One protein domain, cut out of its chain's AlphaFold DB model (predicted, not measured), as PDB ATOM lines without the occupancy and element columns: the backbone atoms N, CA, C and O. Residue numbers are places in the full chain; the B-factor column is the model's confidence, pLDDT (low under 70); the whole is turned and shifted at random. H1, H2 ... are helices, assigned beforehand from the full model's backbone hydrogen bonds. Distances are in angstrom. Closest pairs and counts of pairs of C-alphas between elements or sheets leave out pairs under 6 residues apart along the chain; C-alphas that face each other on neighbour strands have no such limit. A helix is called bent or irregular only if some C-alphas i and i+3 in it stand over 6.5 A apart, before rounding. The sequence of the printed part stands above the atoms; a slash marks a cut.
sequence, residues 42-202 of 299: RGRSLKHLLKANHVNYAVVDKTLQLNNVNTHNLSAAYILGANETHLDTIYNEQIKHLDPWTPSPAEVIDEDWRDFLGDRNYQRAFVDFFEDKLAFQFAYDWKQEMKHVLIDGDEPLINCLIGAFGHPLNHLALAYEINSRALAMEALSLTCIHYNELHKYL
ATOM      1  N   ARG A  42     100.157  18.538  12.423       95.81
ATOM      2  CA  ARG A  42     100.602  17.254  11.907       95.81
ATOM      3  C   ARG A  42     102.110  17.066  12.015       95.81
ATOM      4  O   ARG A  42     102.546  16.055  12.560       95.81
ATOM      5  N   GLY A  43     102.896  18.048  11.566       96.44
ATOM      6  CA  GLY A  43     104.357  18.024  11.683       96.44
ATOM      7  C   GLY A  43     104.806  17.981  13.144       96.44
ATOM      8  O   GLY A  43     105.636  17.152  13.522       96.44
ATOM      9  N   ARG A  44     104.162  18.774  14.016       96.25
ATOM     10  CA  ARG A  44     104.406  18.706  15.468       96.25
ATOM     11  C   ARG A  44     104.055  17.348  16.073       96.25
ATOM     12  O   ARG A  44     104.797  16.866  16.923       96.25
ATOM     13  N   SER A  45     102.935  16.742  15.667       97.62
ATOM     14  CA  SER A  45     102.540  15.402  16.119       97.62
ATOM     15  C   SER A  45     103.616  14.379  15.750       97.62
ATOM     16  O   SER A  45     104.132  13.716  16.647       97.62
ATOM     17  N   LEU A  46     104.058  14.343  14.486       98.12
ATOM     18  CA  LEU A  46     105.146  13.462  14.062       98.12
ATOM     19  C   LEU A  46     106.417  13.696  14.894       98.12
ATOM     20  O   LEU A  46     106.955  12.748  15.460       98.12
ATOM     21  N   LYS A  47     106.860  14.951  15.044       97.75
ATOM     22  CA  LYS A  47     108.031  15.306  15.864       97.75
ATOM     23  C   LYS A  47     107.932  14.750  17.286       97.75
ATOM     24  O   LYS A  47     108.892  14.175  17.799       97.75
ATOM     25  N   HIS A  48     106.781  14.919  17.934       97.56
ATOM     26  CA  HIS A  48     106.567  14.430  19.293       97.56
ATOM     27  C   HIS A  48     106.580  12.904  19.374       97.56
ATOM     28  O   HIS A  48     107.206  12.371  20.287       97.56
ATOM     29  N   LEU A  49     105.947  12.211  18.427       98.50
ATOM     30  CA  LEU A  49     105.899  10.749  18.402       98.50
ATOM     31  C   LEU A  49     107.275  10.135  18.119       98.50
ATOM     32  O   LEU A  49     107.658   9.182  18.790       98.50
ATOM     33  N   LEU A  50     108.059  10.711  17.202       98.38
ATOM     34  CA  LEU A  50     109.430  10.258  16.941       98.38
ATOM     35  C   LEU A  50     110.330  10.474  18.159       98.38
ATOM     36  O   LEU A  50     111.056   9.565  18.552       98.38
ATOM     37  N   LYS A  51     110.230  11.634  18.821       97.88
ATOM     38  CA  LYS A  51     110.966  11.885  20.068       97.88
ATOM     39  C   LYS A  51     110.534  10.932  21.184       97.88
ATOM     40  O   LYS A  51     111.375  10.467  21.946       97.88
ATOM     41  N   ALA A  52     109.240  10.645  21.296       98.25
ATOM     42  CA  ALA A  52     108.737   9.683  22.267       98.25
ATOM     43  C   ALA A  52     109.237   8.264  21.959       98.25
ATOM     44  O   ALA A  52     109.608   7.557  22.892       98.25
ATOM     45  N   ASN A  53     109.324   7.873  20.682       98.50
ATOM     46  CA  ASN A  53     109.920   6.598  20.293       98.50
ATOM     47  C   ASN A  53     111.389   6.526  20.727       98.50
ATOM     48  O   ASN A  53     111.755   5.640  21.492       98.50
ATOM     49  N   HIS A  54     112.173   7.522  20.311       98.12
ATOM     50  CA  HIS A  54     113.601   7.649  20.591       98.12
ATOM     51  C   HIS A  54     113.938   7.561  22.082       98.12
ATOM     52  O   HIS A  54     114.856   6.858  22.495       98.12
ATOM     53  N   VAL A  55     113.170   8.258  22.921       98.06
ATOM     54  CA  VAL A  55     113.429   8.312  24.365       98.06
ATOM     55  C   VAL A  55     113.038   7.016  25.074       98.06
ATOM     56  O   VAL A  55     113.681   6.657  26.056       98.06
ATOM     57  N   ASN A  56     111.988   6.326  24.623       98.19
ATOM     58  CA  ASN A  56     111.386   5.244  25.405       98.19
ATOM     59  C   ASN A  56     111.748   3.837  24.919       98.19
ATOM     60  O   ASN A  56     111.743   2.922  25.741       98.19
ATOM     61  N   TYR A  57     112.046   3.647  23.631       98.38
ATOM     62  CA  TYR A  57     112.147   2.318  23.027       98.38
ATOM     63  C   TYR A  57     113.486   2.080  22.347       98.38
ATOM     64  O   TYR A  57     114.021   2.961  21.681       98.38
ATOM     65  N   ALA A  58     113.974   0.851  22.489       97.94
ATOM     66  CA  ALA A  58     115.208   0.388  21.882       97.94
ATOM     67  C   ALA A  58     115.138   0.407  20.342       97.94
ATOM     68  O   ALA A  58     114.055   0.293  19.753       97.94
ATOM     69  N   VAL A  59     116.295   0.546  19.683       97.50
ATOM     70  CA  VAL A  59     116.404   0.504  18.210       97.50
ATOM     71  C   VAL A  59     116.419  -0.929  17.674       97.50
ATOM     72  O   VAL A  59     116.051  -1.154  16.522       97.50
ATOM     73  N   VAL A  60     116.770  -1.903  18.515       95.12
ATOM     74  CA  VAL A  60     116.643  -3.342  18.251       95.12
ATOM     75  C   VAL A  60     115.944  -4.007  19.436       95.12
ATOM     76  O   VAL A  60     116.162  -3.623  20.587       95.12
ATOM     77  N   ASP A  61     115.096  -4.992  19.154       92.31
ATOM     78  CA  ASP A  61     114.357  -5.767  20.148       92.31
ATOM     79  C   ASP A  61     115.277  -6.494  21.144       92.31
ATOM     80  O   ASP A  61     116.479  -6.652  20.936       92.31
ATOM     81  N   LYS A  62     114.711  -7.004  22.239       90.38
ATOM     82  CA  LYS A  62     115.474  -7.717  23.280       90.38
ATOM     83  C   LYS A  62     116.155  -8.997  22.795       90.38
ATOM     84  O   LYS A  62     117.037  -9.505  23.481       90.38
ATOM     85  N   THR A  63     115.705  -9.568  21.673       86.94
ATOM     86  CA  THR A  63     116.362 -10.733  21.064       86.94
ATOM     87  C   THR A  63     117.541 -10.331  20.179       86.94
ATOM     88  O   THR A  63     118.318 -11.196  19.774       86.94
ATOM     89  N   LEU A  64     117.713  -9.025  19.943       86.69
ATOM     90  CA  LEU A  64     118.736  -8.421  19.097       86.69
ATOM     91  C   LEU A  64     118.647  -8.897  17.638       86.69
ATOM     92  O   LEU A  64     119.659  -8.975  16.937       86.69
ATOM     93  N   GLN A  65     117.440  -9.254  17.197       83.62
ATOM     94  CA  GLN A  65     117.166  -9.788  15.863       83.62
ATOM     95  C   GLN A  65     116.340  -8.827  15.020       83.62
ATOM     96  O   GLN A  65     116.530  -8.774  13.810       83.62
ATOM     97  N   LEU A  66     115.403  -8.095  15.625       88.56
ATOM     98  CA  LEU A  66     114.447  -7.270  14.894       88.56
ATOM     99  C   LEU A  66     114.649  -5.797  15.210       88.56
ATOM    100  O   LEU A  66     114.702  -5.391  16.367       88.56
ATOM    101  N   ASN A  67     114.716  -4.985  14.160       93.44
ATOM    102  CA  ASN A  67     114.816  -3.539  14.294       93.44
ATOM    103  C   ASN A  67     113.464  -2.912  14.651       93.44
ATOM    104  O   ASN A  67     112.410  -3.346  14.178       93.44
ATOM    105  N   ASN A  68     113.503  -1.831  15.421       95.62
ATOM    106  CA  ASN A  68     112.349  -0.978  15.652       95.62
ATOM    107  C   ASN A  68     111.993  -0.213  14.365       95.62
ATOM    108  O   ASN A  68     112.708   0.686  13.932       95.62
ATOM    109  N   VAL A  69     110.855  -0.555  13.763       95.06
ATOM    110  CA  VAL A  69     110.366   0.050  12.509       95.06
ATOM    111  C   VAL A  69     109.322   1.150  12.724       95.06
ATOM    112  O   VAL A  69     108.754   1.666  11.760       95.06
ATOM    113  N   ASN A  70     109.031   1.537  13.969       96.62
ATOM    114  CA  ASN A  70     107.967   2.498  14.265       96.62
ATOM    115  C   ASN A  70     108.258   3.886  13.671       96.62
ATOM    116  O   ASN A  70     107.372   4.510  13.084       96.62
ATOM    117  N   THR A  71     109.513   4.345  13.732       95.81
ATOM    118  CA  THR A  71     109.932   5.614  13.113       95.81
ATOM    119  C   THR A  71     109.738   5.597  11.596       95.81
ATOM    120  O   THR A  71     109.321   6.606  11.022       95.81
ATOM    121  N   HIS A  72     109.952   4.445  10.950       96.44
ATOM    122  CA  HIS A  72     109.739   4.264   9.511       96.44
ATOM    123  C   HIS A  72     108.250   4.317   9.174       96.44
ATOM    124  O   HIS A  72     107.853   5.069   8.287       96.44
ATOM    125  N   ASN A  73     107.418   3.593   9.927       97.44
ATOM    126  CA  ASN A  73     105.965   3.576   9.739       97.44
ATOM    127  C   ASN A  73     105.347   4.973   9.898       97.44
ATOM    128  O   ASN A  73     104.537   5.391   9.069       97.44
ATOM    129  N   LEU A  74     105.754   5.715  10.931       98.19
ATOM    130  CA  LEU A  74     105.283   7.079  11.173       98.19
ATOM    131  C   LEU A  74     105.721   8.048  10.076       98.19
ATOM    132  O   LEU A  74     104.893   8.799   9.558       98.19
ATOM    133  N   SER A  75     107.002   8.016   9.703       97.25
ATOM    134  CA  SER A  75     107.544   8.917   8.684       97.25
ATOM    135  C   SER A  75     106.923   8.636   7.318       97.25
ATOM    136  O   SER A  75     106.465   9.563   6.657       97.25
ATOM    137  N   ALA A  76     106.800   7.365   6.924       95.75
ATOM    138  CA  ALA A  76     106.158   6.978   5.671       95.75
ATOM    139  C   ALA A  76     104.678   7.386   5.637       95.75
ATOM    140  O   ALA A  76     104.223   7.992   4.667       95.75
ATOM    141  N   ALA A  77     103.922   7.122   6.708       97.56
ATOM    142  CA  ALA A  77     102.526   7.543   6.801       97.56
ATOM    143  C   ALA A  77     102.391   9.071   6.694       97.56
ATOM    144  O   ALA A  77     101.508   9.578   5.996       97.56
ATOM    145  N   TYR A  78     103.288   9.818   7.338       97.31
ATOM    146  CA  TYR A  78     103.343  11.271   7.230       97.31
ATOM    147  C   TYR A  78     103.704  11.745   5.809       97.31
ATOM    148  O   TYR A  78     103.042  12.617   5.251       97.31
ATOM    149  N   ILE A  79     104.672  11.138   5.139       94.81
ATOM    150  CA  ILE A  79     104.986  11.505   3.753       94.81
ATOM    151  C   ILE A  79     103.774  11.240   2.833       94.81
ATOM    152  O   ILE A  79     103.486  12.028   1.935       94.81
ATOM    153  N   LEU A  80     102.987  10.196   3.121       95.56
ATOM    154  CA  LEU A  80     101.801   9.790   2.354       95.56
ATOM    155  C   LEU A  80     100.489  10.514   2.716       95.56
ATOM    156  O   LEU A  80      99.442  10.194   2.156       95.56
ATOM    157  N   GLY A  81     100.503  11.491   3.628       95.56
ATOM    158  CA  GLY A  81      99.309  12.302   3.934       95.56
ATOM    159  C   GLY A  81      98.498  11.893   5.179       95.56
ATOM    160  O   GLY A  81      97.412  12.427   5.395       95.56
ATOM    161  N   ALA A  82      98.998  10.995   6.038       97.50
ATOM    162  CA  ALA A  82      98.352  10.646   7.310       97.50
ATOM    163  C   ALA A  82      98.199  11.847   8.263       97.50
ATOM    164  O   ALA A  82      99.177  12.544   8.521       97.50
ATOM    165  N   ASN A  83      97.002  12.075   8.811       97.19
ATOM    166  CA  ASN A  83      96.750  13.107   9.827       97.19
ATOM    167  C   ASN A  83      97.205  12.659  11.233       97.19
ATOM    168  O   ASN A  83      97.663  11.533  11.416       97.19
ATOM    169  N   GLU A  84      97.048  13.521  12.234       97.56
ATOM    170  CA  GLU A  84      97.463  13.268  13.621       97.56
ATOM    171  C   GLU A  84      96.811  12.015  14.205       97.56
ATOM    172  O   GLU A  84      97.493  11.193  14.803       97.56
ATOM    173  N   THR A  85      95.509  11.823  13.979       98.19
ATOM    174  CA  THR A  85      94.784  10.643  14.470       98.19
ATOM    175  C   THR A  85      95.365   9.355  13.890       98.19
ATOM    176  O   THR A  85      95.489   8.356  14.600       98.19
ATOM    177  N   HIS A  86      95.736   9.357  12.607       98.44
ATOM    178  CA  HIS A  86      96.395   8.212  11.982       98.44
ATOM    179  C   HIS A  86      97.780   7.966  12.591       98.44
ATOM    180  O   HIS A  86      98.098   6.821  12.906       98.44
ATOM    181  N   LEU A  87      98.582   9.018  12.793       98.62
ATOM    182  CA  LEU A  87      99.917   8.905  13.390       98.62
ATOM    183  C   LEU A  87      99.856   8.379  14.829       98.62
ATOM    184  O   LEU A  87     100.570   7.436  15.163       98.62
ATOM    185  N   ASP A  88      98.951   8.912  15.649       98.38
ATOM    186  CA  ASP A  88      98.725   8.444  17.018       98.38
ATOM    187  C   ASP A  88      98.272   6.977  17.032       98.38
ATOM    188  O   ASP A  88      98.714   6.191  17.870       98.38
ATOM    189  N   THR A  89      97.405   6.580  16.096       98.56
ATOM    190  CA  THR A  89      96.948   5.185  15.977       98.56
ATOM    191  C   THR A  89      98.108   4.252  15.637       98.56
ATOM    192  O   THR A  89      98.262   3.219  16.286       98.56
ATOM    193  N   ILE A  90      98.942   4.628  14.660       98.38
ATOM    194  CA  ILE A  90     100.133   3.859  14.276       98.38
ATOM    195  C   ILE A  90     101.068   3.727  15.476       98.38
ATOM    196  O   ILE A  90     101.413   2.609  15.845       98.38
ATOM    197  N   TYR A  91     101.418   4.841  16.122       98.50
ATOM    198  CA  TYR A  91     102.322   4.835  17.268       98.50
ATOM    199  C   TYR A  91     101.809   3.918  18.382       98.50
ATOM    200  O   TYR A  91     102.523   3.017  18.812       98.50
ATOM    201  N   ASN A  92     100.553   4.094  18.804       98.12
ATOM    202  CA  ASN A  92      99.971   3.328  19.907       98.12
ATOM    203  C   ASN A  92      99.855   1.827  19.614       98.12
ATOM    204  O   ASN A  92      99.880   1.026  20.547       98.12
ATOM    205  N   GLU A  93      99.712   1.433  18.348       97.88
ATOM    206  CA  GLU A  93      99.722   0.020  17.977       97.88
ATOM    207  C   GLU A  93     101.142  -0.548  17.979       97.88
ATOM    208  O   GLU A  93     101.381  -1.604  18.559       97.88
ATOM    209  N   GLN A  94     102.098   0.171  17.390       95.94
ATOM    210  CA  GLN A  94     103.478  -0.296  17.261       95.94
ATOM    211  C   GLN A  94     104.164  -0.455  18.622       95.94
ATOM    212  O   GLN A  94     104.797  -1.482  18.864       95.94
ATOM    213  N   ILE A  95     103.990   0.497  19.547       96.50
ATOM    214  CA  ILE A  95     104.671   0.471  20.853       96.50
ATOM    215  C   ILE A  95     104.327  -0.744  21.722       96.50
ATOM    216  O   ILE A  95     105.081  -1.067  22.636       96.50
ATOM    217  N   LYS A  96     103.218  -1.445  21.451       96.19
ATOM    218  CA  LYS A  96     102.841  -2.680  22.166       96.19
ATOM    219  C   LYS A  96     103.834  -3.820  21.936       96.19
ATOM    220  O   LYS A  96     103.859  -4.771  22.714       96.19
ATOM    221  N   HIS A  97     104.608  -3.734  20.858       93.38
ATOM    222  CA  HIS A  97     105.561  -4.749  20.422       93.38
ATOM    223  C   HIS A  97     107.017  -4.293  20.547       93.38
ATOM    224  O   HIS A  97     107.912  -5.050  20.187       93.38
ATOM    225  N   LEU A  98     107.254  -3.073  21.036       95.62
ATOM    226  CA  LEU A  98     108.594  -2.533  21.211       95.62
ATOM    227  C   LEU A  98     109.096  -2.788  22.626       95.62
ATOM    228  O   LEU A  98     108.365  -2.619  23.605       95.62
ATOM    229  N   ASP A  99     110.370  -3.147  22.730       96.88
ATOM    230  CA  ASP A  99     111.041  -3.259  24.014       96.88
ATOM    231  C   ASP A  99     111.569  -1.875  24.446       96.88
ATOM    232  O   ASP A  99     112.082  -1.111  23.619       96.88
ATOM    233  N   PRO A 100     111.437  -1.511  25.734       97.44
ATOM    234  CA  PRO A 100     112.039  -0.293  26.251       97.44
ATOM    235  C   PRO A 100     113.569  -0.390  26.229       97.44
ATOM    236  O   PRO A 100     114.136  -1.484  26.169       97.44
ATOM    237  N   TRP A 101     114.245   0.754  26.343       97.19
ATOM    238  CA  TRP A 101     115.699   0.764  26.506       97.19
ATOM    239  C   TRP A 101     116.147  -0.084  27.698       97.19
ATOM    240  O   TRP A 101     115.584  -0.011  28.794       97.19
ATOM    241  N   THR A 102     117.217  -0.841  27.484       95.50
ATOM    242  CA  THR A 102     117.962  -1.520  28.545       95.50
ATOM    243  C   THR A 102     119.335  -0.861  28.694       95.50
ATOM    244  O   THR A 102     119.858  -0.327  27.711       95.50
ATOM    245  N   PRO A 103     119.915  -0.830  29.909       95.88
ATOM    246  CA  PRO A 103     121.270  -0.327  30.095       95.88
ATOM    247  C   PRO A 103     122.278  -1.112  29.247       95.88
ATOM    248  O   PRO A 103     122.202  -2.339  29.176       95.88
ATOM    249  N   SER A 104     123.226  -0.398  28.641       97.19
ATOM    250  CA  SER A 104     124.349  -1.006  27.922       97.19
ATOM    251  C   SER A 104     125.273  -1.771  28.886       97.19
ATOM    252  O   SER A 104     125.388  -1.361  30.046       97.19
ATOM    253  N   PRO A 105     125.966  -2.842  28.444       97.31
ATOM    254  CA  PRO A 105     126.967  -3.535  29.260       97.31
ATOM    255  C   PRO A 105     128.072  -2.615  29.799       97.31
ATOM    256  O   PRO A 105     128.528  -2.800  30.929       97.31
ATOM    257  N   ALA A 106     128.484  -1.634  28.996       96.94
ATOM    258  CA  ALA A 106     129.416  -0.574  29.362       96.94
ATOM    259  C   ALA A 106     129.132   0.700  28.547       96.94
ATOM    260  O   ALA A 106     128.363   0.677  27.578       96.94
ATOM    261  N   GLU A 107     129.739   1.808  28.967       96.62
ATOM    262  CA  GLU A 107     129.766   3.056  28.201       96.62
ATOM    263  C   GLU A 107     130.700   2.920  26.994       96.62
ATOM    264  O   GLU A 107     131.658   2.152  27.024       96.62
ATOM    265  N   VAL A 108     130.395   3.670  25.938       98.06
ATOM    266  CA  VAL A 108     131.194   3.768  24.715       98.06
ATOM    267  C   VAL A 108     131.860   5.142  24.714       98.06
ATOM    268  O   VAL A 108     131.156   6.142  24.862       98.06
ATOM    269  N   ILE A 109     133.186   5.205  24.557       96.50
ATOM    270  CA  ILE A 109     133.950   6.462  24.596       96.50
ATOM    271  C   ILE A 109     134.832   6.641  23.353       96.50
ATOM    272  O   ILE A 109     134.988   5.748  22.522       96.50
ATOM    273  N   ASP A 110     135.409   7.834  23.206       94.75
ATOM    274  CA  ASP A 110     136.192   8.233  22.028       94.75
ATOM    275  C   ASP A 110     137.351   7.278  21.727       94.75
ATOM    276  O   ASP A 110     137.693   7.060  20.563       94.75
ATOM    277  N   GLU A 111     137.952   6.722  22.775       95.94
ATOM    278  CA  GLU A 111     139.124   5.865  22.698       95.94
ATOM    279  C   GLU A 111     138.820   4.435  22.235       95.94
ATOM    280  O   GLU A 111     139.699   3.817  21.635       95.94
ATOM    281  N   ASP A 112     137.616   3.912  22.496       94.62
ATOM    282  CA  ASP A 112     137.294   2.484  22.347       94.62
ATOM    283  C   ASP A 112     136.002   2.190  21.570       94.62
ATOM    284  O   ASP A 112     135.684   1.029  21.332       94.62
ATOM    285  N   TRP A 113     135.270   3.204  21.091       96.50
ATOM    286  CA  TRP A 113     133.974   2.984  20.434       96.50
ATOM    287  C   TRP A 113     134.007   2.008  19.257       96.50
ATOM    288  O   TRP A 113     133.013   1.335  18.977       96.50
ATOM    289  N   ARG A 114     135.149   1.910  18.569       96.50
ATOM    290  CA  ARG A 114     135.330   0.987  17.440       96.50
ATOM    291  C   ARG A 114     135.420  -0.475  17.880       96.50
ATOM    292  O   ARG A 114     135.058  -1.347  17.096       96.50
ATOM    293  N   ASP A 115     135.832  -0.741  19.116       97.44
ATOM    294  CA  ASP A 115     135.951  -2.096  19.665       97.44
ATOM    295  C   ASP A 115     134.576  -2.753  19.884       97.44
ATOM    296  O   ASP A 115     134.476  -3.977  19.965       97.44
ATOM    297  N   PHE A 116     133.507  -1.950  19.933       98.00
ATOM    298  CA  PHE A 116     132.128  -2.404  20.128       98.00
ATOM    299  C   PHE A 116     131.310  -2.489  18.827       98.00
ATOM    300  O   PHE A 116     130.113  -2.786  18.864       98.00
ATOM    301  N   LEU A 117     131.923  -2.224  17.667       97.62
ATOM    302  CA  LEU A 117     131.245  -2.333  16.373       97.62
ATOM    303  C   LEU A 117     130.726  -3.756  16.128       97.62
ATOM    304  O   LEU A 117     131.429  -4.746  16.318       97.62
ATOM    305  N   GLY A 118     129.475  -3.844  15.684       95.88
ATOM    306  CA  GLY A 118     128.775  -5.099  15.412       95.88
ATOM    307  C   GLY A 118     128.146  -5.751  16.648       95.88
ATOM    308  O   GLY A 118     127.414  -6.732  16.506       95.88
ATOM    309  N   ASP A 119     128.371  -5.218  17.856       96.81
ATOM    310  CA  ASP A 119     127.730  -5.727  19.068       96.81
ATOM    311  C   ASP A 119     126.422  -4.981  19.371       96.81
ATOM    312  O   ASP A 119     126.382  -3.867  19.904       96.81
ATOM    313  N   ARG A 120     125.308  -5.653  19.074       96.19
ATOM    314  CA  ARG A 120     123.944  -5.145  19.281       96.19
ATOM    315  C   ARG A 120     123.590  -4.880  20.743       96.19
ATOM    316  O   ARG A 120     122.661  -4.114  20.998       96.19
ATOM    317  N   ASN A 121     124.329  -5.433  21.707       97.19
ATOM    318  CA  ASN A 121     124.119  -5.130  23.124       97.19
ATOM    319  C   ASN A 121     124.470  -3.671  23.468       97.19
ATOM    320  O   ASN A 121     123.938  -3.132  24.437       97.19
ATOM    321  N   TYR A 122     125.305  -3.011  22.659       98.31
ATOM    322  CA  TYR A 122     125.748  -1.631  22.879       98.31
ATOM    323  C   TYR A 122     124.835  -0.583  22.233       98.31
ATOM    324  O   TYR A 122     125.160   0.602  22.237       98.31
ATOM    325  N   GLN A 123     123.661  -0.975  21.718       97.69
ATOM    326  CA  GLN A 123     122.732  -0.062  21.037       97.69
ATOM    327  C   GLN A 123     122.409   1.207  21.839       97.69
ATOM    328  O   GLN A 123     122.352   2.297  21.267       97.69
ATOM    329  N   ARG A 124     122.238   1.085  23.166       97.94
ATOM    330  CA  ARG A 124     121.971   2.234  24.033       97.94
ATOM    331  C   ARG A 124     123.203   3.126  24.158       97.94
ATOM    332  O   ARG A 124     123.080   4.327  23.952       97.94
ATOM    333  N   ALA A 125     124.370   2.540  24.426       98.44
ATOM    334  CA  ALA A 125     125.606   3.303  24.576       98.44
ATOM    335  C   ALA A 125     126.015   4.017  23.285       98.44
ATOM    336  O   ALA A 125     126.484   5.142  23.362       98.44
ATOM    337  N   PHE A 126     125.785   3.432  22.106       98.69
ATOM    338  CA  PHE A 126     126.034   4.141  20.850       98.69
ATOM    339  C   PHE A 126     125.078   5.318  20.632       98.69
ATOM    340  O   PHE A 126     125.511   6.348  20.123       98.69
ATOM    341  N   VAL A 127     123.798   5.206  21.018       98.38
ATOM    342  CA  VAL A 127     122.889   6.368  20.977       98.38
ATOM    343  C   VAL A 127     123.403   7.469  21.906       98.38
ATOM    344  O   VAL A 127     123.536   8.604  21.458       98.38
ATOM    345  N   ASP A 128     123.743   7.127  23.151       98.31
ATOM    346  CA  ASP A 128     124.279   8.077  24.136       98.31
ATOM    347  C   ASP A 128     125.568   8.746  23.641       98.31
ATOM    348  O   ASP A 128     125.682   9.971  23.652       98.31
ATOM    349  N   PHE A 129     126.497   7.948  23.116       98.38
ATOM    350  CA  PHE A 129     127.763   8.405  22.557       98.38
ATOM    351  C   PHE A 129     127.560   9.471  21.475       98.38
ATOM    352  O   PHE A 129     128.146  10.549  21.560       98.38
ATOM    353  N   PHE A 130     126.705   9.213  20.480       98.38
ATOM    354  CA  PHE A 130     126.453  10.194  19.420       98.38
ATOM    355  C   PHE A 130     125.639  11.398  19.918       98.38
ATOM    356  O   PHE A 130     125.901  12.520  19.503       98.38
ATOM    357  N   GLU A 131     124.707  11.233  20.862       98.00
ATOM    358  CA  GLU A 131     124.013  12.385  21.456       98.00
ATOM    359  C   GLU A 131     124.968  13.330  22.208       98.00
ATOM    360  O   GLU A 131     124.850  14.558  22.079       98.00
ATOM    361  N   ASP A 132     125.934  12.780  22.944       97.75
ATOM    362  CA  ASP A 132     126.956  13.548  23.652       97.75
ATOM    363  C   ASP A 132     127.917  14.231  22.673       97.75
ATOM    364  O   ASP A 132     128.162  15.439  22.764       97.75
ATOM    365  N   LYS A 133     128.415  13.497  21.674       96.75
ATOM    366  CA  LYS A 133     129.246  14.043  20.590       96.75
ATOM    367  C   LYS A 133     128.559  15.195  19.874       96.75
ATOM    368  O   LYS A 133     129.164  16.257  19.680       96.75
ATOM    369  N   LEU A 134     127.287  15.023  19.539       97.56
ATOM    370  CA  LEU A 134     126.482  16.042  18.891       97.56
ATOM    371  C   LEU A 134     126.444  17.341  19.697       97.56
ATOM    372  O   LEU A 134     126.572  18.433  19.135       97.56
ATOM    373  N   ALA A 135     126.278  17.236  21.016       97.25
ATOM    374  CA  ALA A 135     126.241  18.386  21.908       97.25
ATOM    375  C   ALA A 135     127.627  19.030  22.088       97.25
ATOM    376  O   ALA A 135     127.763  20.247  21.941       97.25
ATOM    377  N   PHE A 136     128.656  18.234  22.393       96.69
ATOM    378  CA  PHE A 136     129.963  18.738  22.824       96.69
ATOM    379  C   PHE A 136     130.933  19.052  21.681       96.69
ATOM    380  O   PHE A 136     131.788  19.922  21.844       96.69
ATOM    381  N   GLN A 137     130.819  18.372  20.539       96.19
ATOM    382  CA  GLN A 137     131.777  18.481  19.429       96.19
ATOM    383  C   GLN A 137     131.168  19.139  18.187       96.19
ATOM    384  O   GLN A 137     131.864  19.874  17.488       96.19
ATOM    385  N   PHE A 138     129.868  18.943  17.942       96.81
ATOM    386  CA  PHE A 138     129.206  19.417  16.719       96.81
ATOM    387  C   PHE A 138     128.194  20.549  16.935       96.81
ATOM    388  O   PHE A 138     127.551  20.976  15.978       96.81
ATOM    389  N   ALA A 139     128.049  21.069  18.160       96.50
ATOM    390  CA  ALA A 139     127.142  22.177  18.486       96.50
ATOM    391  C   ALA A 139     125.706  21.976  17.947       96.50
ATOM    392  O   ALA A 139     125.070  22.917  17.469       96.50
ATOM    393  N   TYR A 140     125.202  20.741  18.034       96.12
ATOM    394  CA  TYR A 140     123.905  20.292  17.519       96.12
ATOM    395  C   TYR A 140     123.750  20.252  15.985       96.12
ATOM    396  O   TYR A 140     122.645  19.995  15.496       96.12
ATOM    397  N   ASP A 141     124.830  20.415  15.214       97.62
ATOM    398  CA  ASP A 141     124.836  20.169  13.769       97.62
ATOM    399  C   ASP A 141     125.043  18.679  13.461       97.62
ATOM    400  O   ASP A 141     126.146  18.197  13.194       97.62
ATOM    401  N   TRP A 142     123.936  17.938  13.464       97.38
ATOM    402  CA  TRP A 142     123.950  16.497  13.218       97.38
ATOM    403  C   TRP A 142     124.444  16.136  11.815       97.38
ATOM    404  O   TRP A 142     124.940  15.035  11.606       97.38
ATOM    405  N   LYS A 143     124.357  17.044  10.832       97.50
ATOM    406  CA  LYS A 143     124.847  16.777   9.471       97.50
ATOM    407  C   LYS A 143     126.371  16.789   9.427       97.50
ATOM    408  O   LYS A 143     126.961  16.003   8.683       97.50
ATOM    409  N   GLN A 144     127.010  17.652  10.221       97.94
ATOM    410  CA  GLN A 144     128.466  17.631  10.380       97.94
ATOM    411  C   GLN A 144     128.938  16.347  11.057       97.94
ATOM    412  O   GLN A 144     129.901  15.746  10.585       97.94
ATOM    413  N   GLU A 145     128.229  15.888  12.084       97.69
ATOM    414  CA  GLU A 145     128.525  14.608  12.726       97.69
ATOM    415  C   GLU A 145     128.364  13.426  11.759       97.69
ATOM    416  O   GLU A 145     129.272  12.606  11.636       97.69
ATOM    417  N   MET A 146     127.276  13.385  10.976       97.62
ATOM    418  CA  MET A 146     127.098  12.369   9.927       97.62
ATOM    419  C   MET A 146     128.263  12.349   8.954       97.62
ATOM    420  O   MET A 146     128.785  11.286   8.630       97.62
ATOM    421  N   LYS A 147     128.676  13.522   8.464       97.50
ATOM    422  CA  LYS A 147     129.817  13.626   7.555       97.50
ATOM    423  C   LYS A 147     131.089  13.098   8.222       97.50
ATOM    424  O   LYS A 147     131.831  12.356   7.581       97.50
ATOM    425  N   HIS A 148     131.312  13.455   9.484       96.44
ATOM    426  CA  HIS A 148     132.481  13.027  10.238       96.44
ATOM    427  C   HIS A 148     132.551  11.501  10.374       96.44
ATOM    428  O   HIS A 148     133.581  10.917  10.059       96.44
ATOM    429  N   VAL A 149     131.457  10.852  10.781       96.69
ATOM    430  CA  VAL A 149     131.429   9.402  11.045       96.69
ATOM    431  C   VAL A 149     131.332   8.577   9.758       96.69
ATOM    432  O   VAL A 149     131.969   7.530   9.623       96.69
ATOM    433  N   LEU A 150     130.519   9.022   8.800       97.56
ATOM    434  CA  LEU A 150     130.236   8.234   7.604       97.56
ATOM    435  C   LEU A 150     131.274   8.448   6.504       97.56
ATOM    436  O   LEU A 150     131.509   7.519   5.749       97.56
ATOM    437  N   ILE A 151     131.872   9.634   6.364       96.19
ATOM    438  CA  ILE A 151     132.634   9.996   5.151       96.19
ATOM    439  C   ILE A 151     134.098  10.331   5.442       96.19
ATOM    440  O   ILE A 151     134.965  10.021   4.617       96.19
ATOM    441  N   ASP A 152     134.364  11.011   6.553       94.12
ATOM    442  CA  ASP A 152     135.709  11.449   6.913       94.12
ATOM    443  C   ASP A 152     136.494  10.322   7.630       94.12
ATOM    444  O   ASP A 152     135.939   9.305   8.040       94.12
ATOM    445  N   GLY A 153     137.812  10.502   7.771       87.25
ATOM    446  CA  GLY A 153     138.700   9.535   8.430       87.25
ATOM    447  C   GLY A 153     139.233   8.422   7.519       87.25
ATOM    448  O   GLY A 153     138.939   8.369   6.323       87.25
ATOM    449  N   ASP A 154     140.066   7.554   8.098       86.44
ATOM    450  CA  ASP A 154     140.713   6.444   7.380       86.44
ATOM    451  C   ASP A 154     139.799   5.213   7.239       86.44
ATOM    452  O   ASP A 154     139.947   4.435   6.296       86.44
ATOM    453  N   GLU A 155     138.826   5.066   8.142       90.38
ATOM    454  CA  GLU A 155     137.887   3.940   8.189       90.38
ATOM    455  C   GLU A 155     136.420   4.421   8.297       90.38
ATOM    456  O   GLU A 155     135.756   4.203   9.323       90.38
ATOM    457  N   PRO A 156     135.920   5.118   7.259       95.38
ATOM    458  CA  PRO A 156     134.569   5.674   7.224       95.38
ATOM    459  C   PRO A 156     133.492   4.584   7.263       95.38
ATOM    460  O   PRO A 156     133.625   3.545   6.619       95.38
ATOM    461  N   LEU A 157     132.373   4.849   7.945       97.38
ATOM    462  CA  LEU A 157     131.297   3.860   8.103       97.38
ATOM    463  C   LEU A 157     130.208   3.911   7.014       97.38
ATOM    464  O   LEU A 157     129.226   3.178   7.112       97.38
ATOM    465  N   ILE A 158     130.348   4.724   5.953       97.38
ATOM    466  CA  ILE A 158     129.309   4.859   4.905       97.38
ATOM    467  C   ILE A 158     128.880   3.517   4.302       97.38
ATOM    468  O   ILE A 158     127.690   3.284   4.099       97.38
ATOM    469  N   ASN A 159     129.825   2.611   4.050       95.94
ATOM    470  CA  ASN A 159     129.527   1.319   3.437       95.94
ATOM    471  C   ASN A 159     128.909   0.320   4.426       95.94
ATOM    472  O   ASN A 159     128.350  -0.681   3.993       95.94
ATOM    473  N   CYS A 160     128.924   0.616   5.730       96.06
ATOM    474  CA  CYS A 160     128.249  -0.178   6.761       96.06
ATOM    475  C   CYS A 160     126.737   0.091   6.812       96.06
ATOM    476  O   CYS A 160     125.990  -0.700   7.380       96.06
ATOM    477  N   LEU A 161     126.252   1.156   6.158       96.62
ATOM    478  CA  LEU A 161     124.820   1.473   6.079       96.62
ATOM    479  C   LEU A 161     123.979   0.364   5.422       96.62
ATOM    480  O   LEU A 161     122.760   0.351   5.593       96.62
ATOM    481  N   ILE A 162     124.609  -0.550   4.672       92.19
ATOM    482  CA  ILE A 162     123.951  -1.699   4.029       92.19
ATOM    483  C   ILE A 162     123.641  -2.844   5.005       92.19
ATOM    484  O   ILE A 162     122.894  -3.757   4.644       92.19
ATOM    485  N   GLY A 163     124.201  -2.812   6.222       89.88
ATOM    486  CA  GLY A 163     123.925  -3.787   7.276       89.88
ATOM    487  C   GLY A 163     122.433  -3.867   7.608       89.88
ATOM    488  O   GLY A 163     121.673  -2.936   7.329       89.88
ATOM    489  N   ALA A 164     121.990  -5.000   8.161       88.69
ATOM    490  CA  ALA A 164     120.578  -5.256   8.473       88.69
ATOM    491  C   ALA A 164     119.619  -4.913   7.312       88.69
ATOM    492  O   ALA A 164     118.629  -4.203   7.494       88.69
ATOM    493  N   PHE A 165     119.942  -5.377   6.099       86.81
ATOM    494  CA  PHE A 165     119.179  -5.103   4.873       86.81
ATOM    495  C   PHE A 165     118.965  -3.604   4.588       86.81
ATOM    496  O   PHE A 165     117.929  -3.201   4.058       86.81
ATOM    497  N   GLY A 166     119.940  -2.765   4.943       92.12
ATOM    498  CA  GLY A 166     119.862  -1.322   4.741       92.12
ATOM    499  C   GLY A 166     118.975  -0.595   5.751       92.12
ATOM    500  O   GLY A 166     118.574   0.541   5.495       92.12
ATOM    501  N   HIS A 167     118.648  -1.207   6.894       94.06
ATOM    502  CA  HIS A 167     117.875  -0.531   7.936       94.06
ATOM    503  C   HIS A 167     118.532   0.786   8.412       94.06
ATOM    504  O   HIS A 167     117.814   1.791   8.459       94.06
ATOM    505  N   PRO A 168     119.862   0.860   8.665       96.94
ATOM    506  CA  PRO A 168     120.532   2.123   8.988       96.94
ATOM    507  C   PRO A 168     120.433   3.149   7.850       96.94
ATOM    508  O   PRO A 168     120.162   4.323   8.101       96.94
ATOM    509  N   LEU A 169     120.579   2.710   6.591       97.00
ATOM    510  CA  LEU A 169     120.432   3.574   5.414       97.00
ATOM    511  C   LEU A 169     119.030   4.186   5.318       97.00
ATOM    512  O   LEU A 169     118.902   5.382   5.063       97.00
ATOM    513  N   ASN A 170     117.984   3.385   5.526       95.62
ATOM    514  CA  ASN A 170     116.602   3.865   5.510       95.62
ATOM    515  C   ASN A 170     116.358   4.868   6.650       95.62
ATOM    516  O   ASN A 170     115.797   5.941   6.444       95.62
ATOM    517  N   HIS A 171     116.874   4.563   7.843       97.06
ATOM    518  CA  HIS A 171     116.796   5.451   8.996       97.06
ATOM    519  C   HIS A 171     117.477   6.808   8.729       97.06
ATOM    520  O   HIS A 171     116.897   7.863   8.998       97.06
ATOM    521  N   LEU A 172     118.667   6.787   8.117       97.56
ATOM    522  CA  LEU A 172     119.399   7.983   7.701       97.56
ATOM    523  C   LEU A 172     118.648   8.775   6.624       97.56
ATOM    524  O   LEU A 172     118.568  10.000   6.706       97.56
ATOM    525  N   ALA A 173     118.088   8.096   5.619       95.75
ATOM    526  CA  ALA A 173     117.315   8.738   4.559       95.75
ATOM    527  C   ALA A 173     116.122   9.510   5.138       95.75
ATOM    528  O   ALA A 173     115.946  10.690   4.828       95.75
ATOM    529  N   LEU A 174     115.374   8.889   6.055       96.06
ATOM    530  CA  LEU A 174     114.276   9.546   6.761       96.06
ATOM    531  C   LEU A 174     114.770  10.708   7.628       96.06
ATOM    532  O   LEU A 174     114.166  11.776   7.592       96.06
ATOM    533  N   ALA A 175     115.893  10.568   8.341       96.94
ATOM    534  CA  ALA A 175     116.470  11.673   9.112       96.94
ATOM    535  C   ALA A 175     116.691  12.932   8.249       96.94
ATOM    536  O   ALA A 175     116.372  14.039   8.685       96.94
ATOM    537  N   TYR A 176     117.163  12.768   7.007       96.12
ATOM    538  CA  TYR A 176     117.288  13.868   6.046       96.12
ATOM    539  C   TYR A 176     115.946  14.344   5.483       96.12
ATOM    540  O   TYR A 176     115.751  15.554   5.362       96.12
ATOM    541  N   GLU A 177     115.038  13.432   5.138       94.88
ATOM    542  CA  GLU A 177     113.760  13.771   4.504       94.88
ATOM    543  C   GLU A 177     112.832  14.551   5.438       94.88
ATOM    544  O   GLU A 177     112.196  15.505   4.996       94.88
ATOM    545  N   ILE A 178     112.796  14.202   6.726       95.56
ATOM    546  CA  ILE A 178     111.961  14.876   7.733       95.56
ATOM    547  C   ILE A 178     112.752  15.784   8.690       95.56
ATOM    548  O   ILE A 178     112.195  16.298   9.654       95.56
ATOM    549  N   ASN A 179     114.048  15.997   8.435       96.19
ATOM    550  CA  ASN A 179     114.957  16.815   9.252       96.19
ATOM    551  C   ASN A 179     114.979  16.435  10.749       96.19
ATOM    552  O   ASN A 179     114.919  17.300  11.621       96.19
ATOM    553  N   SER A 180     115.064  15.141  11.070       96.62
ATOM    554  CA  SER A 180     115.006  14.667  12.458       96.62
ATOM    555  C   SER A 180     116.375  14.291  13.018       96.62
ATOM    556  O   SER A 180     116.979  13.295  12.627       96.62
ATOM    557  N   ARG A 181     116.822  15.054  14.022       96.38
ATOM    558  CA  ARG A 181     118.061  14.792  14.773       96.38
ATOM    559  C   ARG A 181     118.028  13.458  15.524       96.38
ATOM    560  O   ARG A 181     119.040  12.777  15.579       96.38
ATOM    561  N   ALA A 182     116.879  13.085  16.088       96.44
ATOM    562  CA  ALA A 182     116.730  11.838  16.842       96.44
ATOM    563  C   ALA A 182     116.967  10.614  15.943       96.44
ATOM    564  O   ALA A 182     117.794   9.765  16.262       96.44
ATOM    565  N   LEU A 183     116.328  10.594  14.767       97.94
ATOM    566  CA  LEU A 183     116.554   9.549  13.763       97.94
ATOM    567  C   LEU A 183     118.001   9.560  13.273       97.94
ATOM    568  O   LEU A 183     118.560   8.515  12.972       97.94
ATOM    569  N   ALA A 184     118.629  10.731  13.200       98.06
ATOM    570  CA  ALA A 184     120.031  10.824  12.835       98.06
ATOM    571  C   ALA A 184     120.916  10.042  13.838       98.06
ATOM    572  O   ALA A 184     121.708   9.192  13.432       98.06
ATOM    573  N   MET A 185     120.734  10.254  15.144       98.19
ATOM    574  CA  MET A 185     121.496   9.543  16.186       98.19
ATOM    575  C   MET A 185     121.200   8.041  16.197       98.19
ATOM    576  O   MET A 185     122.118   7.224  16.279       98.19
ATOM    577  N   GLU A 186     119.930   7.666  16.025       98.50
ATOM    578  CA  GLU A 186     119.539   6.263  15.855       98.50
ATOM    579  C   GLU A 186     120.199   5.639  14.622       98.50
ATOM    580  O   GLU A 186     120.680   4.515  14.706       98.50
ATOM    581  N   ALA A 187     120.292   6.355  13.497       98.50
ATOM    582  CA  ALA A 187     120.920   5.852  12.281       98.50
ATOM    583  C   ALA A 187     122.420   5.572  12.467       98.50
ATOM    584  O   ALA A 187     122.904   4.546  11.988       98.50
ATOM    585  N   LEU A 188     123.160   6.431  13.180       98.56
ATOM    586  CA  LEU A 188     124.572   6.173  13.499       98.56
ATOM    587  C   LEU A 188     124.734   4.996  14.458       98.56
ATOM    588  O   LEU A 188     125.567   4.126  14.204       98.56
ATOM    589  N   SER A 189     123.903   4.919  15.500       98.31
ATOM    590  CA  SER A 189     123.900   3.772  16.414       98.31
ATOM    591  C   SER A 189     123.604   2.468  15.669       98.31
ATOM    592  O   SER A 189     124.379   1.518  15.758       98.31
ATOM    593  N   LEU A 190     122.561   2.452  14.832       98.25
ATOM    594  CA  LEU A 190     122.207   1.328  13.962       98.25
ATOM    595  C   LEU A 190     123.350   0.944  13.015       98.25
ATOM    596  O   LEU A 190     123.593  -0.241  12.810       98.25
ATOM    597  N   THR A 191     124.068   1.923  12.457       98.25
ATOM    598  CA  THR A 191     125.248   1.679  11.608       98.25
ATOM    599  C   THR A 191     126.360   0.978  12.387       98.25
ATOM    600  O   THR A 191     126.999   0.075  11.857       98.25
ATOM    601  N   CYS A 192     126.572   1.365  13.647       98.25
ATOM    602  CA  CYS A 192     127.601   0.781  14.505       98.25
ATOM    603  C   CYS A 192     127.247  -0.642  14.941       98.25
ATOM    604  O   CYS A 192     128.070  -1.542  14.811       98.25
ATOM    605  N   ILE A 193     126.019  -0.880  15.406       97.31
ATOM    606  CA  ILE A 193     125.621  -2.205  15.903       97.31
ATOM    607  C   ILE A 193     125.343  -3.228  14.798       97.31
ATOM    608  O   ILE A 193     125.384  -4.428  15.057       97.31
ATOM    609  N   HIS A 194     125.050  -2.775  13.575       95.38
ATOM    610  CA  HIS A 194     124.921  -3.638  12.393       95.38
ATOM    611  C   HIS A 194     126.170  -3.630  11.514       95.38
ATOM    612  O   HIS A 194     126.123  -4.104  10.377       95.38
ATOM    613  N   TYR A 195     127.284  -3.107  12.029       95.88
ATOM    614  CA  TYR A 195     128.583  -3.248  11.391       95.88
ATOM    615  C   TYR A 195     128.891  -4.736  11.175       95.88
ATOM    616  O   TYR A 195     128.837  -5.539  12.107       95.88
ATOM    617  N   ASN A 196     129.193  -5.110   9.934       92.19
ATOM    618  CA  ASN A 196     129.478  -6.485   9.545       92.19
ATOM    619  C   ASN A 196     130.386  -6.533   8.308       92.19
ATOM    620  O   ASN A 196     130.515  -5.560   7.576       92.19
ATOM    621  N   GLU A 197     130.943  -7.700   8.000       91.38
ATOM    622  CA  GLU A 197     131.900  -7.890   6.900       91.38
ATOM    623  C   GLU A 197     131.362  -7.569   5.489       91.38
ATOM    624  O   GLU A 197     132.128  -7.620   4.529       91.38
ATOM    625  N   LEU A 198     130.075  -7.245   5.303       90.88
ATOM    626  CA  LEU A 198     129.546  -6.903   3.977       90.88
ATOM    627  C   LEU A 198     130.146  -5.597   3.435       90.88
ATOM    628  O   LEU A 198     130.289  -5.458   2.217       90.88
ATOM    629  N   HIS A 199     130.545  -4.658   4.303       92.38
ATOM    630  CA  HIS A 199     131.134  -3.383   3.872       92.38
ATOM    631  C   HIS A 199     132.414  -3.593   3.034       92.38
ATOM    632  O   HIS A 199     132.676  -2.841   2.091       92.38
ATOM    633  N   LYS A 200     133.168  -4.677   3.290       92.00
ATOM    634  CA  LYS A 200     134.447  -4.971   2.621       92.00
ATOM    635  C   LYS A 200     134.310  -5.100   1.100       92.00
ATOM    636  O   LYS A 200     135.248  -4.773   0.375       92.00
ATOM    637  N   TYR A 201     133.151  -5.554   0.608       91.12
ATOM    638  CA  TYR A 201     132.895  -5.712  -0.829       91.12
ATOM    639  C   TYR A 201     132.767  -4.367  -1.554       91.12
ATOM    640  O   TYR A 201     132.969  -4.307  -2.767       91.12
ATOM    641  N   LEU A 202     132.464  -3.294  -0.817       90.88
ATOM    642  CA  LEU A 202     132.433  -1.919  -1.312       90.88
ATOM    643  C   LEU A 202     133.749  -1.173  -1.027       90.88
ATOM    644  O   LEU A 202     134.166  -0.344  -1.836       90.88
TER     645      LEU A 202
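AT A GLANCE: This is residues 42 to 202 of the 299 residues of the protein "Cell cycle checkpoint protein RAD17" of Cordyceps fumosorosea (strain ARSEF 2679) (UniProt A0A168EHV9). What is the main picture? A helical body is built round H8, which runs through the middle with H7b, H5 and H6 packed on it, while H1, H2 and H3 make one end of the longest axis. H1, H2, H3, H7b and H8 form an up-and-down bundle, each running against the one before it. What is its make-up? The printed part has 161 residues with nine named helices, H1 to H9 in order, and no named strand: all helix. It is compact, with a radius of gyration of the C-alphas of 15.2 A, spanning 46 by 33 by 31 A.

HOW THE PARTS SIT: Where does the longest helix lie? H7, residues 158 to 177, is one helix by its hydrogen bonds but bent, C-alphas 165 and 168 being 8.4 A apart, with arms H7a, 158 to 165, and H7b, 168 to 177. H7b and H8, residues 181 to 193, form a hairpin, closest C-alphas Pro 168 and Ala 187, 5.0 A. What else touches H8? Among others, H5, residues 120 to 136, does, closest C-alphas Arg 120 and Ile 193, 4.8 A; so do H6, residues 142 to 150, Trp 142 to Arg 181, 6.3 A, and H1, residues 42 to 56, with 50 to 54 alone, His 54 to Ala 182, 6.4 A. What lies beyond? H2, residues 70 to 79, forms hairpins with H1 and with H3, residues 84 to 97. H9, residues 197 to 202, touches H7a, closest C-alphas Asn 159 and His 199, 5.0 A; H4, residues 113 to 116, is close to H5 but not clearly touching. How do the backbones run? Every O i to N i+4 pair is within hydrogen-bond range in H1, H2, H6, H7b and H8, but 8 of 10 in H3, 11 of 13 in H5, 0 of 4 in H7a and 0 of 2 in H9, where O i to N i+3 gives 2 of 5 and 3 of 3.

IN THESE COORDINATES: Where are the anchors? H1 begins at C-alpha 42, (100.602, 17.254, 11.907), and H9 ends at C-alpha 202, (132.433, -1.919, -1.312). Which are long? H5 measures 24.9 A and H1 21.0 A from first to last C-alpha.

THE WHOLE: How far does it reach? The two C-alphas farthest apart, Thr 85 and Asp 154, are 46.7 A apart. Which links are long, and is anything uncertain? H1 to H2 and H3 to H4 are long links; the printed part has no cut, and no printed residue is under 70 in pLDDT.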